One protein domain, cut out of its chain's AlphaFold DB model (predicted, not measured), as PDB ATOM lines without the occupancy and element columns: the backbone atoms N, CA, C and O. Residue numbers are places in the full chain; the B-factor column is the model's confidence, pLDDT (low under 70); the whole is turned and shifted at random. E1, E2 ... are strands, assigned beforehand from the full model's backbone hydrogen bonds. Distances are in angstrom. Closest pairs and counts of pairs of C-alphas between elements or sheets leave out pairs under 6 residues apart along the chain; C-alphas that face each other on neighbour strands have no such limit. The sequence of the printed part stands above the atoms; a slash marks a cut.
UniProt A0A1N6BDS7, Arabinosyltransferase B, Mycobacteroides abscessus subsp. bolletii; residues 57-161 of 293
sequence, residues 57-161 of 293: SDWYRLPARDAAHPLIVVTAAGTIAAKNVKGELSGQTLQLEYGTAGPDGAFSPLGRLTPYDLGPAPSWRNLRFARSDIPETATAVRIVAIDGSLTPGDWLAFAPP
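Overview. This is residues 57 to 161 of the 293 residues of the protein "Arabinosyltransferase B" of Mycobacteroides abscessus subsp. bolletii (UniProt A0A1N6BDS7). The domain is a small sandwich, the sheet E6, E1, E8 and the sheet E5, E4, E7 lying face to face, with the little hairpin of E2 and E3 set off from both. The link E4 to E5, with Pro 103, and the link E7 to E8, with Pro 152, lie at opposite ends of the long axis. The printed part has 105 residues, with no named helix and eight named strands, E1 to E8 in order along the chain; each of the three sheets is antiparallel. The class is all strand, though under half of the residues, 47 of 105, are in named elements. The whole is compact, with a radius of gyration of the C-alphas of 14.2 A, and spans 44 by 29 by 20 A, only just elongated.

Along the chain. Residues 57 to 70 hold no named element. E1, residues 71 to 78, begins at C-alpha 71, (172.118, 148.779, 99.552), and is 21.3 A long. E2, residues 82 to 84, and E3, residues 87 to 89, are short. E4, residues 93 to 101, is the longest strand by residues, at 24.9 A, and begins at C-alpha 93, (153.119, 147.217, 95.902). E5 is residues 107 to 113, 16.9 A, and E6 is residues 125 to 130, 16.1 A. E7, residues 140 to 147, is 23.5 A long. E8, residues 156 to 158, ends at C-alpha 158, (157.828, 142.440, 105.309).

Arrangement. In the sandwich, the parts of the two sheets that face each other are 9.8 A centre to centre, with strands at 33 degrees to those of the other sheet. E1 is the inner strand of its sheet, in staggered pairing: residues 71 to 76 pair with E6, N 74 and O 127 being 3.0 A apart, and residues 76 to 78 with E8, N 77 and O 157 being 2.9 A apart. E2 and E3 form a hairpin, with N 84 and O 87 2.9 A apart. E4 and E5 form a hairpin too, with N 98 and O 111 3.0 A apart. E4 is the inner strand of this strongly twisted sheet, and E7 is its other neighbour, with N 95 and O 144 2.9 A apart. Residues 60 to 61 pair antiparallel with residues 140 to 141 of E7. E1 and E4 are near each other, with 6 pairs of C-alphas within 10 A. The closest C-alphas of E5 and E6 are those of Leu 113 and Phe 129, 7.0 A apart. E1 and E7 are apart.

Size, cuts and confidence. The two C-alphas farthest apart, those of Pro 103 and Pro 152, are 44.3 A from each other. The printed part has no cut. The link E5 to E6, 11 residues, is long. The mean pLDDT of the printed part is 96.8, and no printed residue is under 70.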
ATOM      1  N   SER A  57     155.007 152.707 106.969       98.44
ATOM      2  CA  SER A  57     155.786 152.642 108.202       98.44
ATOM      3  C   SER A  57     156.181 154.039 108.678       98.44
ATOM      4  O   SER A  57     156.151 155.007 107.912       98.44
ATOM      5  N   ASP A  58     156.668 154.110 109.912       97.69
ATOM      6  CA  ASP A  58     157.436 155.263 110.369       97.69
ATOM      7  C   ASP A  58     158.715 155.455 109.541       97.69
ATOM      8  O   ASP A  58     159.151 154.572 108.785       97.69
ATOM      9  N   TRP A  59     159.308 156.638 109.688       98.44
ATOM     10  CA  TRP A  59     160.583 156.997 109.079       98.44
ATOM     11  C   TRP A  59     161.758 156.353 109.820       98.44
ATOM     12  O   TRP A  59     161.984 156.600 111.003       98.44
ATOM     13  N   TYR A  60     162.566 155.595 109.087       98.38
ATOM     14  CA  TYR A  60     163.855 155.068 109.513       98.38
ATOM     15  C   TYR A  60     164.960 156.011 109.047       98.38
ATOM     16  O   TYR A  60     165.115 156.255 107.849       98.38
ATOM     17  N   ARG A  61     165.745 156.545 109.985       97.50
ATOM     18  CA  ARG A  61     166.907 157.379 109.653       97.50
ATOM     19  C   ARG A  61     167.953 156.545 108.923       97.50
ATOM     20  O   ARG A  61     168.256 155.426 109.332       97.50
ATOM     21  N   LEU A  62     168.509 157.105 107.855       97.44
ATOM     22  CA  LEU A  62     169.611 156.482 107.142       97.44
ATOM     23  C   LEU A  62     170.938 156.793 107.843       97.44
ATOM     24  O   LEU A  62     171.140 157.930 108.278       97.44
ATOM     25  N   PRO A  63     171.866 155.822 107.916       96.69
ATOM     26  CA  PRO A  63     173.244 156.123 108.268       96.69
ATOM     27  C   PRO A  63     173.887 156.997 107.183       96.69
ATOM     28  O   PRO A  63     173.370 157.122 106.063       96.69
ATOM     29  N   ALA A  64     175.052 157.563 107.505       94.19
ATOM     30  CA  ALA A  64     175.870 158.285 106.538       94.19
ATOM     31  C   ALA A  64     176.123 157.436 105.278       94.19
ATOM     32  O   ALA A  64     176.074 156.200 105.294       94.19
ATOM     33  N   ARG A  65     176.316 158.102 104.140       94.31
ATOM     34  CA  ARG A  65     176.667 157.418 102.894       94.31
ATOM     35  C   ARG A  65     178.131 157.021 102.915       94.31
ATOM     36  O   ARG A  65     178.983 157.809 103.304       94.31
ATOM     37  N   ASP A  66     178.393 155.820 102.425       95.75
ATOM     38  CA  ASP A  66     179.728 155.313 102.161       95.75
ATOM     39  C   ASP A  66     179.664 154.272 101.032       95.75
ATOM     40  O   ASP A  66     178.582 153.863 100.595       95.75
ATOM     41  N   ALA A  67     180.836 153.869 100.542       94.31
ATOM     42  CA  ALA A  67     180.961 152.902  99.458       94.31
ATOM     43  C   ALA A  67     180.783 151.434  99.903       94.31
ATOM     44  O   ALA A  67     180.500 150.586  99.057       94.31
ATOM     45  N   ALA A  68     180.951 151.128 101.194       96.00
ATOM     46  CA  ALA A  68     180.842 149.775 101.745       96.00
ATOM     47  C   ALA A  68     179.378 149.330 101.919       96.00
ATOM     48  O   ALA A  68     179.077 148.138 101.880       96.00
ATOM     49  N   HIS A  69     178.459 150.290 102.017       97.94
ATOM     50  CA  HIS A  69     177.037 150.087 102.255       97.94
ATOM     51  C   HIS A  69     176.180 150.538 101.063       97.94
ATOM     52  O   HIS A  69     175.438 151.513 101.193       97.94
ATOM     53  N   PRO A  70     176.227 149.868  99.897       98.06
ATOM     54  CA  PRO A  70     175.553 150.324  98.678       98.06
ATOM     55  C   PRO A  70     174.037 150.055  98.642       98.06
ATOM     56  O   PRO A  70     173.351 150.551  97.745       98.06
ATOM     57  N   LEU A  71     173.498 149.271  99.581       98.06
ATOM     58  CA  LEU A  71     172.118 148.779  99.552       98.06
ATOM     59  C   LEU A  71     171.318 149.169 100.795       98.06
ATOM     60  O   LEU A  71     171.838 149.227 101.907       98.06
ATOM     61  N   ILE A  72     170.014 149.335 100.595       98.75
ATOM     62  CA  ILE A  72     168.990 149.161 101.625       98.75
ATOM     63  C   ILE A  72     168.222 147.890 101.268       98.75
ATOM     64  O   ILE A  72     167.859 147.676 100.110       98.75
ATOM     65  N   VAL A  73     167.988 147.031 102.253       98.81
ATOM     66  CA  VAL A  73     167.351 145.727 102.064       98.81
ATOM     67  C   VAL A  73     166.106 145.619 102.924       98.81
ATOM     68  O   VAL A  73     166.142 145.918 104.115       98.81
ATOM     69  N   VAL A  74     165.027 145.118 102.327       98.88
ATOM     70  CA  VAL A  74     163.798 144.734 103.026       98.88
ATOM     71  C   VAL A  74     163.592 143.237 102.831       98.88
ATOM     72  O   VAL A  74     163.520 142.759 101.702       98.88
ATOM     73  N   THR A  75     163.517 142.478 103.924       98.81
ATOM     74  CA  THR A  75     163.133 141.062 103.847       98.81
ATOM     75  C   THR A  75     161.622 140.978 103.736       98.81
ATOM     76  O   THR A  75     160.924 141.505 104.598       98.81
ATOM     77  N   ALA A  76     161.127 140.343 102.679       98.69
ATOM     78  CA  ALA A  76     159.711 140.273 102.365       98.69
ATOM     79  C   ALA A  76     159.309 138.890 101.839       98.69
ATOM     80  O   ALA A  76     160.151 138.118 101.388       98.69
ATOM     81  N   ALA A  77     158.018 138.591 101.900       98.44
ATOM     82  CA  ALA A  77     157.395 137.397 101.340       98.44
ATOM     83  C   ALA A  77     156.083 137.773 100.640       98.44
ATOM     84  O   ALA A  77     155.553 138.860 100.869       98.44
ATOM     85  N   GLY A  78     155.570 136.883  99.788       98.00
ATOM     86  CA  GLY A  78     154.345 137.115  99.015       98.00
ATOM     87  C   GLY A  78     154.572 137.539  97.559       98.00
ATOM     88  O   GLY A  78     155.700 137.472  97.053       98.00
ATOM     89  N   THR A  79     153.505 137.939  96.865       97.56
ATOM     90  CA  THR A  79     153.524 138.360  95.451       97.56
ATOM     91  C   THR A  79     153.766 139.867  95.367       97.56
ATOM     92  O   THR A  79     152.897 140.664  95.696       97.56
ATOM     93  N   ILE A  80     154.970 140.288  94.965       98.50
ATOM     94  CA  ILE A  80     155.412 141.690  95.063       98.50
ATOM     95  C   ILE A  80     155.861 142.186  93.691       98.50
ATOM     96  O   ILE A  80     156.632 141.510  93.012       98.50
ATOM     97  N   ALA A  81     155.391 143.372  93.306       98.31
ATOM     98  CA  ALA A  81     155.829 144.050  92.098       98.31
ATOM     99  C   ALA A  81     157.273 144.550  92.247       98.31
ATOM    100  O   ALA A  81     157.625 145.197  93.238       98.31
ATOM    101  N   ALA A  82     158.110 144.253  91.258       98.31
ATOM    102  CA  ALA A  82     159.548 144.496  91.318       98.31
ATOM    103  C   ALA A  82     160.175 144.525  89.916       98.31
ATOM    104  O   ALA A  82     159.486 144.404  88.907       98.31
ATOM    105  N   LYS A  83     161.499 144.667  89.851       97.94
ATOM    106  CA  LYS A  83     162.288 144.523  88.619       97.94
ATOM    107  C   LYS A  83     163.468 143.576  88.821       97.94
ATOM    108  O   LYS A  83     164.005 143.461  89.919       97.94
ATOM    109  N   ASN A  84     163.923 142.923  87.763       97.12
ATOM    110  CA  ASN A  84     165.189 142.190  87.743       97.12
ATOM    111  C   ASN A  84     165.782 142.179  86.328       97.12
ATOM    112  O   ASN A  84     165.285 142.862  85.437       97.12
ATOM    113  N   VAL A  85     166.855 141.416  86.109       96.81
ATOM    114  CA  VAL A  85     167.504 141.335  84.786       96.81
ATOM    115  C   VAL A  85     166.616 140.739  83.685       96.81
ATOM    116  O   VAL A  85     166.933 140.906  82.512       96.81
ATOM    117  N   LYS A  86     165.520 140.048  84.036       94.12
ATOM    118  CA  LYS A  86     164.539 139.487  83.090       94.12
ATOM    119  C   LYS A  86     163.404 140.470  82.761       94.12
ATOM    120  O   LYS A  86     162.654 140.209  81.828       94.12
ATOM    121  N   GLY A  87     163.283 141.581  83.493       96.00
ATOM    122  CA  GLY A  87     162.266 142.611  83.278       96.00
ATOM    123  C   GLY A  87     161.472 142.955  84.537       96.00
ATOM    124  O   GLY A  87     161.932 142.760  85.665       96.00
ATOM    125  N   GLU A  88     160.281 143.510  84.332       97.19
ATOM    126  CA  GLU A  88     159.345 143.848  85.403       97.19
ATOM    127  C   GLU A  88     158.569 142.611  85.875       97.19
ATOM    128  O   GLU A  88     158.226 141.723  85.094       97.19
ATOM    129  N   LEU A  89     158.292 142.566  87.174       96.88
ATOM    130  CA  LEU A  89     157.482 141.554  87.834       96.88
ATOM    131  C   LEU A  89     156.199 142.212  88.338       96.88
ATOM    132  O   LEU A  89     156.254 143.232  89.027       96.88
ATOM    133  N   SER A  90     155.056 141.608  88.029       96.19
ATOM    134  CA  SER A  90     153.752 142.035  88.544       96.19
ATOM    135  C   SER A  90     153.507 141.498  89.957       96.19
ATOM    136  O   SER A  90     153.936 140.396  90.296       96.19
ATOM    137  N   GLY A  91     152.767 142.248  90.773       97.06
ATOM    138  CA  GLY A  91     152.386 141.841  92.125       97.06
ATOM    139  C   GLY A  91     151.865 143.010  92.957       97.06
ATOM    140  O   GLY A  91     151.554 144.076  92.424       97.06
ATOM    141  N   GLN A  92     151.794 142.817  94.271       98.12
ATOM    142  CA  GLN A  92     151.413 143.861  95.217       98.12
ATOM    143  C   GLN A  92     152.520 144.908  95.382       98.12
ATOM    144  O   GLN A  92     153.702 144.645  95.159       98.12
ATOM    145  N   THR A  93     152.150 146.122  95.781       98.56
ATOM    146  CA  THR A  93     153.119 147.217  95.902       98.56
ATOM    147  C   THR A  93     153.877 147.105  97.218       98.56
ATOM    148  O   THR A  93     153.268 147.145  98.285       98.56
ATOM    149  N   LEU A  94     155.207 147.064  97.149       98.69
ATOM    150  CA  LEU A  94     156.099 147.352  98.270       98.69
ATOM    151  C   LEU A  94     157.223 148.252  97.758       98.69
ATOM    152  O   LEU A  94     158.115 147.810  97.039       98.69
ATOM    153  N   GLN A  95     157.163 149.530  98.121       98.75
ATOM    154  CA  GLN A  95     158.126 150.544  97.700       98.75
ATOM    155  C   GLN A  95     158.846 151.146  98.901       98.75
ATOM    156  O   GLN A  95     158.293 151.241 100.001       98.75
ATOM    157  N   LEU A  96     160.074 151.599  98.664       98.75
ATOM    158  CA  LEU A  96     160.832 152.383  99.631       98.75
ATOM    159  C   LEU A  96     160.662 153.866  99.296       98.75
ATOM    160  O   LEU A  96     161.133 154.321  98.255       98.75
ATOM    161  N   GLU A  97     159.968 154.610 100.153       98.81
ATOM    162  CA  GLU A  97     159.837 156.061 100.038       98.81
ATOM    163  C   GLU A  97     160.975 156.730 100.803       98.81
ATOM    164  O   GLU A  97     161.178 156.453 101.984       98.81
ATOM    165  N   TYR A  98     161.731 157.594 100.133       98.56
ATOM    166  CA  TYR A  98     162.829 158.345 100.736       98.56
ATOM    167  C   TYR A  98     162.421 159.800 100.964       98.56
ATOM    168  O   TYR A  98     161.594 160.357 100.239       98.56
ATOM    169  N   GLY A  99     163.001 160.413 101.991       97.75
ATOM    170  CA  GLY A  99     162.650 161.758 102.425       97.75
ATOM    171  C   GLY A  99     163.807 162.490 103.087       97.75
ATOM    172  O   GLY A  99     164.840 161.905 103.420       97.75
ATOM    173  N   THR A 100     163.620 163.791 103.280       96.81
ATOM    174  CA  THR A 100     164.580 164.678 103.949       96.81
ATOM    175  C   THR A 100     163.923 165.368 105.138       96.81
ATOM    176  O   THR A 100     162.707 165.570 105.139       96.81
ATOM    177  N   ALA A 101     164.700 165.669 106.176       93.94
ATOM    178  CA  ALA A 101     164.195 166.397 107.334       93.94
ATOM    179  C   ALA A 101     163.969 167.871 106.966       93.94
ATOM    180  O   ALA A 101     164.864 168.528 106.438       93.94
ATOM    181  N   GLY A 102     162.775 168.382 107.252       88.69
ATOM    182  CA  GLY A 102     162.450 169.797 107.161       88.69
ATOM    183  C   GLY A 102     163.078 170.613 108.299       88.69
ATOM    184  O   GLY A 102     163.668 170.047 109.226       88.69
ATOM    185  N   PRO A 103     162.938 171.950 108.264       88.50
ATOM    186  CA  PRO A 103     163.463 172.842 109.303       88.50
ATOM    187  C   PRO A 103     162.910 172.562 110.710       88.50
ATOM    188  O   PRO A 103     163.565 172.859 111.704       88.50
ATOM    189  N   ASP A 104     161.715 171.984 110.789       90.38
ATOM    190  CA  ASP A 104     161.020 171.567 112.010       90.38
ATOM    191  C   ASP A 104     161.413 170.154 112.488       90.38
ATOM    192  O   ASP A 104     160.913 169.671 113.503       90.38
ATOM    193  N   GLY A 105     162.304 169.473 111.760       88.69
ATOM    194  CA  GLY A 105     162.718 168.097 112.021       88.69
ATOM    195  C   GLY A 105     161.753 167.028 111.495       88.69
ATOM    196  O   GLY A 105     162.068 165.839 111.610       88.69
ATOM    197  N   ALA A 106     160.618 167.407 110.895       93.56
ATOM    198  CA  ALA A 106     159.681 166.470 110.286       93.56
ATOM    199  C   ALA A 106     160.182 166.016 108.909       93.56
ATOM    200  O   ALA A 106     160.659 166.811 108.102       93.56
ATOM    201  N   PHE A 107     160.073 164.724 108.603       96.00
ATOM    202  CA  PHE A 107     160.504 164.210 107.304       96.00
ATOM    203  C   PHE A 107     159.452 164.458 106.222       96.00
ATOM    204  O   PHE A 107     158.304 164.028 106.346       96.00
ATOM    205  N   SER A 108     159.876 165.087 105.127       95.00
ATOM    206  CA  SER A 108     159.074 165.261 103.913       95.00
ATOM    207  C   SER A 108     159.469 164.232 102.845       95.00
ATOM    208  O   SER A 108     160.669 164.051 102.603       95.00
ATOM    209  N   PRO A 109     158.505 163.550 102.194       97.50
ATOM    210  CA  PRO A 109     158.799 162.583 101.142       97.50
ATOM    211  C   PRO A 109     159.303 163.280  99.872       97.50
ATOM    212  O   PRO A 109     158.816 164.345  99.504       97.50
ATOM    213  N   LEU A 110     160.267 162.656  99.193       97.31
ATOM    214  CA  LEU A 110     160.868 163.158  97.952       97.31
ATOM    215  C   LEU A 110     160.571 162.255  96.750       97.31
ATOM    216  O   LEU A 110     160.428 162.741  95.633       97.31
ATOM    217  N   GLY A 111     160.473 160.943  96.965       97.94
ATOM    218  CA  GLY A 111     160.230 159.982  95.895       97.94
ATOM    219  C   GLY A 111     160.207 158.546  96.399       97.94
ATOM    220  O   GLY A 111     160.373 158.284  97.592       97.94
ATOM    221  N   ARG A 112     159.978 157.603  95.480       98.50
ATOM    222  CA  ARG A 112     159.871 156.170  95.780       98.50
ATOM    223  C   ARG A 112     160.738 155.342  94.855       98.50
ATOM    224  O   ARG A 112     160.931 155.698  93.698       98.50
ATOM    225  N   LEU A 113     161.205 154.213  95.371       98.50
ATOM    226  CA  LEU A 113     161.929 153.207  94.607       98.50
ATOM    227  C   LEU A 113     161.128 151.912  94.496       98.50
ATOM    228  O   LEU A 113     160.541 151.444  95.474       98.50
ATOM    229  N   THR A 114     161.178 151.316  93.306       98.44
ATOM    230  CA  THR A 114     160.758 149.933  93.049       98.44
ATOM    231  C   THR A 114     161.933 148.992  93.338       98.44
ATOM    232  O   THR A 114     163.045 149.269  92.871       98.44
ATOM    233  N   PRO A 115     161.725 147.898  94.091       98.50
ATOM    234  CA  PRO A 115     162.802 146.993  94.476       98.50
ATOM    235  C   PRO A 115     163.340 146.177  93.302       98.50
ATOM    236  O   PRO A 115     162.624 145.890  92.340       98.50
ATOM    237  N   TYR A 116     164.580 145.709  93.450       98.75
ATOM    238  CA  TYR A 116     165.032 144.515  92.748       98.75
ATOM    239  C   TYR A 116     164.610 143.252  93.514       98.75
ATOM    240  O   TYR A 116     164.860 143.164  94.721       98.75
ATOM    241  N   ASP A 117     164.009 142.283  92.817       97.56
ATOM    242  CA  ASP A 117     163.552 141.004  93.383       97.56
ATOM    243  C   ASP A 117     163.887 139.826  92.456       97.56
ATOM    244  O   ASP A 117     163.581 139.838  91.262       97.56
ATOM    245  N   LEU A 118     164.514 138.793  93.014       94.19
ATOM    246  CA  LEU A 118     164.925 137.600  92.272       94.19
ATOM    247  C   LEU A 118     163.922 136.449  92.387       94.19
ATOM    248  O   LEU A 118     163.945 135.534  91.567       94.19
ATOM    249  N   GLY A 119     163.038 136.488  93.388       90.56
ATOM    250  CA  GLY A 119     162.187 135.352  93.714       90.56
ATOM    251  C   GLY A 119     162.937 134.200  94.412       90.56
ATOM    252  O   GLY A 119     164.030 134.401  94.945       90.56
ATOM    253  N   PRO A 120     162.332 132.999  94.442       93.38
ATOM    254  CA  PRO A 120     161.007 132.687  93.894       93.38
ATOM    255  C   PRO A 120     159.867 133.273  94.748       93.38
ATOM    256  O   PRO A 120     159.840 133.115  95.962       93.38
ATOM    257  N   ALA A 121     158.869 133.912  94.136       92.94
ATOM    258  CA  ALA A 121     157.635 134.229  94.859       92.94
ATOM    259  C   ALA A 121     156.842 132.931  95.151       92.94
ATOM    260  O   ALA A 121     156.863 132.019  94.322       92.94
ATOM    261  N   PRO A 122     156.133 132.816  96.290       95.38
ATOM    262  CA  PRO A 122     155.940 133.820  97.338       95.38
ATOM    263  C   PRO A 122     156.923 133.685  98.522       95.38
ATOM    264  O   PRO A 122     156.593 134.127  99.623       95.38
ATOM    265  N   SER A 123     158.103 133.075  98.344       95.62
ATOM    266  CA  SER A 123     159.022 132.782  99.453       95.62
ATOM    267  C   SER A 123     159.542 134.041 100.154       95.62
ATOM    268  O   SER A 123     159.494 135.154  99.615       95.62
ATOM    269  N   TRP A 124     160.078 133.846 101.360       97.44
ATOM    270  CA  TRP A 124     160.900 134.847 102.022       97.44
ATOM    271  C   TRP A 124     162.157 135.149 101.204       97.44
ATOM    272  O   TRP A 124     162.949 134.258 100.901       97.44
ATOM    273  N   ARG A 125     162.362 136.427 100.894       97.81
ATOM    274  CA  ARG A 125     163.472 136.913 100.075       97.81
ATOM    275  C   ARG A 125     163.834 138.352 100.408       97.81
ATOM    276  O   ARG A 125     163.105 139.060 101.099       97.81
ATOM    277  N   ASN A 126     165.003 138.782  99.952       98.50
ATOM    278  CA  ASN A 126     165.502 140.133 100.188       98.50
ATOM    279  C   ASN A 126     165.257 141.021  98.971       98.50
ATOM    280  O   ASN A 126     165.930 140.866  97.953       98.50
ATOM    281  N   LEU A 127     164.355 141.987  99.127       98.75
ATOM    282  CA  LEU A 127     164.145 143.083  98.191       98.75
ATOM    283  C   LEU A 127     165.280 144.093  98.336       98.75
ATOM    284  O   LEU A 127     165.636 144.480  99.454       98.75
ATOM    285  N   ARG A 128     165.863 144.505  97.210       98.69
ATOM    286  CA  ARG A 128     167.081 145.324  97.186       98.69
ATOM    287  C   ARG A 128     166.763 146.707  96.631       98.69
ATOM    288  O   ARG A 128     166.180 146.824  95.555       98.69
ATOM    289  N   PHE A 129     167.201 147.743  97.332       98.69
ATOM    290  CA  PHE A 129     167.114 149.135  96.903       98.69
ATOM    291  C   PHE A 129     168.527 149.714  96.862       98.69
ATOM    292  O   PHE A 129     169.214 149.749  97.886       98.69
ATOM    293  N   ALA A 130     168.986 150.140  95.688       98.19
ATOM    294  CA  ALA A 130     170.310 150.731  95.554       98.19
ATOM    295  C   ALA A 130     170.313 152.144  96.150       98.19
ATOM    296  O   ALA A 130     169.483 152.980  95.796       98.19
ATOM    297  N   ARG A 131     171.260 152.440  97.047       97.75
ATOM    298  CA  ARG A 131     171.382 153.789  97.630       97.75
ATOM    299  C   ARG A 131     171.819 154.833  96.601       97.75
ATOM    300  O   ARG A 131     171.575 156.018  96.813       97.75
ATOM    301  N   SER A 132     172.424 154.401  95.491       97.12
ATOM    302  CA  SER A 132     172.738 155.248  94.332       97.12
ATOM    303  C   SER A 132     171.498 155.884  93.707       97.12
ATOM    304  O   SER A 132     171.602 156.968  93.148       97.12
ATOM    305  N   ASP A 133     170.334 155.241  93.836       97.25
ATOM    306  CA  ASP A 133     169.078 155.699  93.229       97.25
ATOM    307  C   ASP A 133     168.334 156.696  94.135       97.25
ATOM    308  O   ASP A 133     167.288 157.234  93.776       97.25
ATOM    309  N   ILE A 134     168.866 156.933  95.334       97.12
ATOM    310  CA  ILE A 134     168.347 157.897  96.298       97.12
ATOM    311  C   ILE A 134     169.218 159.162  96.202       97.12
ATOM    312  O   ILE A 134     170.446 159.033  96.192       97.12
ATOM    313  N   PRO A 135     168.649 160.381  96.208       95.69
ATOM    314  CA  PRO A 135     169.424 161.618  96.313       95.69
ATOM    315  C   PRO A 135     170.238 161.702  97.613       95.69
ATOM    316  O   PRO A 135     169.826 161.188  98.655       95.69
ATOM    317  N   GLU A 136     171.383 162.387  97.592       93.69
ATOM    318  CA  GLU A 136     172.224 162.573  98.790       93.69
ATOM    319  C   GLU A 136     171.540 163.383  99.895       93.69
ATOM    320  O   GLU A 136     171.822 163.182 101.073       93.69
ATOM    321  N   THR A 137     170.589 164.241  99.525       92.75
ATOM    322  CA  THR A 137     169.789 165.045 100.454       92.75
ATOM    323  C   THR A 137     168.781 164.224 101.261       92.75
ATOM    324  O   THR A 137     168.223 164.734 102.235       92.75
ATOM    325  N   ALA A 138     168.517 162.968 100.882       96.75
ATOM    326  CA  ALA A 138     167.600 162.105 101.611       96.75
ATOM    327  C   ALA A 138     168.278 161.501 102.849       96.75
ATOM    328  O   ALA A 138     169.297 160.813 102.760       96.75
ATOM    329  N   THR A 139     167.661 161.712 104.008       96.31
ATOM    330  CA  THR A 139     168.193 161.338 105.327       96.31
ATOM    331  C   THR A 139     167.359 160.268 106.029       96.31
ATOM    332  O   THR A 139     167.736 159.792 107.099       96.31
ATOM    333  N   ALA A 140     166.211 159.895 105.464       98.19
ATOM    334  CA  ALA A 140     165.351 158.851 106.002       98.19
ATOM    335  C   ALA A 140     164.607 158.099 104.897       98.19
ATOM    336  O   ALA A 140     164.426 158.601 103.785       98.19
ATOM    337  N   VAL A 141     164.159 156.893 105.233       98.75
ATOM    338  CA  VAL A 141     163.325 156.041 104.382       98.75
ATOM    339  C   VAL A 141     162.159 155.463 105.165       98.75
ATOM    340  O   VAL A 141     162.252 155.271 106.373       98.75
ATOM    341  N   ARG A 142     161.070 155.136 104.483       98.75
ATOM    342  CA  ARG A 142     159.957 154.361 105.035       98.75
ATOM    343  C   ARG A 142     159.412 153.395 103.997       98.75
ATOM    344  O   ARG A 142     159.589 153.591 102.795       98.75
ATOM    345  N   ILE A 143     158.751 152.346 104.459       98.88
ATOM    346  CA  ILE A 143     158.115 151.357 103.592       98.88
ATOM    347  C   ILE A 143     156.678 151.807 103.329       98.88
ATOM    348  O   ILE A 143     155.932 152.100 104.265       98.88
ATOM    349  N   VAL A 144     156.286 151.827 102.058       98.81
ATOM    350  CA  VAL A 144     154.896 152.001 101.624       98.81
ATOM    351  C   VAL A 144     154.461 150.702 100.962       98.81
ATOM    352  O   VAL A 144     155.004 150.330  99.920       98.81
ATOM    353  N   ALA A 145     153.490 150.017 101.564       98.75
ATOM    354  CA  ALA A 145     152.979 148.752 101.056       98.75
ATOM    355  C   ALA A 145     151.461 148.801 100.847       98.75
ATOM    356  O   ALA A 145     150.723 149.342 101.677       98.75
ATOM    357  N   ILE A 146     151.011 148.251  99.718       98.62
ATOM    358  CA  ILE A 146     149.604 148.184  99.321       98.62
ATOM    359  C   ILE A 146     149.340 146.794  98.754       98.62
ATOM    360  O   ILE A 146     149.920 146.420  97.735       98.62
ATOM    361  N   ASP A 147     148.430 146.082  99.406       98.00
ATOM    362  CA  ASP A 147     147.787 144.879  98.903       98.00
ATOM    363  C   ASP A 147     146.387 145.260  98.409       98.00
ATOM    364  O   ASP A 147     145.465 145.511  99.194       98.00
ATOM    365  N   GLY A 148     146.273 145.429  97.094       96.62
ATOM    366  CA  GLY A 148     145.039 145.856  96.436       96.62
ATOM    367  C   GLY A 148     144.166 144.692  95.969       96.62
ATOM    368  O   GLY A 148     143.039 144.930  95.526       96.62
ATOM    369  N   SER A 149     144.683 143.461  96.040       96.44
ATOM    370  CA  SER A 149     144.004 142.257  95.567       96.44
ATOM    371  C   SER A 149     143.093 141.677  96.645       96.44
ATOM    372  O   SER A 149     143.315 141.839  97.841       96.44
ATOM    373  N   LEU A 150     142.038 140.992  96.207       96.38
ATOM    374  CA  LEU A 150     141.175 140.183  97.075       96.38
ATOM    375  C   LEU A 150     141.352 138.683  96.800       96.38
ATOM    376  O   LEU A 150     140.617 137.860  97.347       96.38
ATOM    377  N   THR A 151     142.303 138.320  95.937       96.12
ATOM    378  CA  THR A 151     142.647 136.927  95.657       96.12
ATOM    379  C   THR A 151     143.392 136.357  96.864       96.12
ATOM    380  O   THR A 151     144.433 136.895  97.218       96.12
ATOM    381  N   PRO A 152     142.960 135.239  97.476       92.94
ATOM    382  CA  PRO A 152     143.613 134.706  98.681       92.94
ATOM    383  C   PRO A 152     145.103 134.347  98.532       92.94
ATOM    384  O   PRO A 152     145.821 134.255  99.526       92.94
ATOM    385  N   GLY A 153     145.561 134.083  97.303       93.50
ATOM    386  CA  GLY A 153     146.970 133.818  96.995       93.50
ATOM    387  C   GLY A 153     147.830 135.077  96.857       93.50
ATOM    388  O   GLY A 153     149.054 134.967  96.882       93.50
ATOM    389  N   ASP A 154     147.203 136.248  96.747       96.25
ATOM    390  CA  ASP A 154     147.880 137.535  96.724       96.25
ATOM    391  C   ASP A 154     147.954 138.084  98.138       96.25
ATOM    392  O   ASP A 154     146.947 138.361  98.779       96.25
ATOM    393  N   TRP A 155     149.175 138.195  98.630       97.69
ATOM    394  CA  TRP A 155     149.473 138.768  99.929       97.69
ATOM    395  C   TRP A 155     150.916 139.245  99.917       97.69
ATOM    396  O   TRP A 155     151.711 138.849  99.059       97.69
ATOM    397  N   LEU A 156     151.275 140.062 100.899       98.31
ATOM    398  CA  LEU A 156     152.660 140.424 101.156       98.31
ATOM    399  C   LEU A 156     152.935 140.478 102.656       98.31
ATOM    400  O   LEU A 156     152.049 140.767 103.461       98.31
ATOM    401  N   ALA A 157     154.180 140.215 103.026       98.44
ATOM    402  CA  ALA A 157     154.696 140.452 104.364       98.44
ATOM    403  C   ALA A 157     156.101 141.039 104.286       98.44
ATOM    404  O   ALA A 157     156.825 140.769 103.330       98.44
ATOM    405  N   PHE A 158     156.500 141.836 105.274       98.69
ATOM    406  CA  PHE A 158     157.828 142.440 105.309       98.69
ATOM    407  C   PHE A 158     158.332 142.714 106.726       98.69
ATOM    408  O   PHE A 158     157.560 142.903 107.668       98.69
ATOM    409  N   ALA A 159     159.656 142.756 106.843       98.62
ATOM    410  CA  ALA A 159     160.402 143.242 107.997       98.62
ATOM    411  C   ALA A 159     160.890 144.691 107.763       98.62
ATOM    412  O   ALA A 159     160.903 145.153 106.618       98.62
ATOM    413  N   PRO A 160     161.325 145.422 108.808       98.69
ATOM    414  CA  PRO A 160     161.955 146.734 108.660       98.69
ATOM    415  C   PRO A 160     163.149 146.751 107.688       98.69
ATOM    416  O   PRO A 160     163.818 145.725 107.503       98.69
ATOM    417  N   PRO A 161     163.457 147.916 107.084       98.69
ATOM    418  CA  PRO A 161     164.616 148.051 106.217       98.69
ATOM    419  C   PRO A 161     165.914 147.975 107.030       98.69
ATOM    420  O   PRO A 161     165.985 148.443 108.165       98.69
TER     421      PRO A 161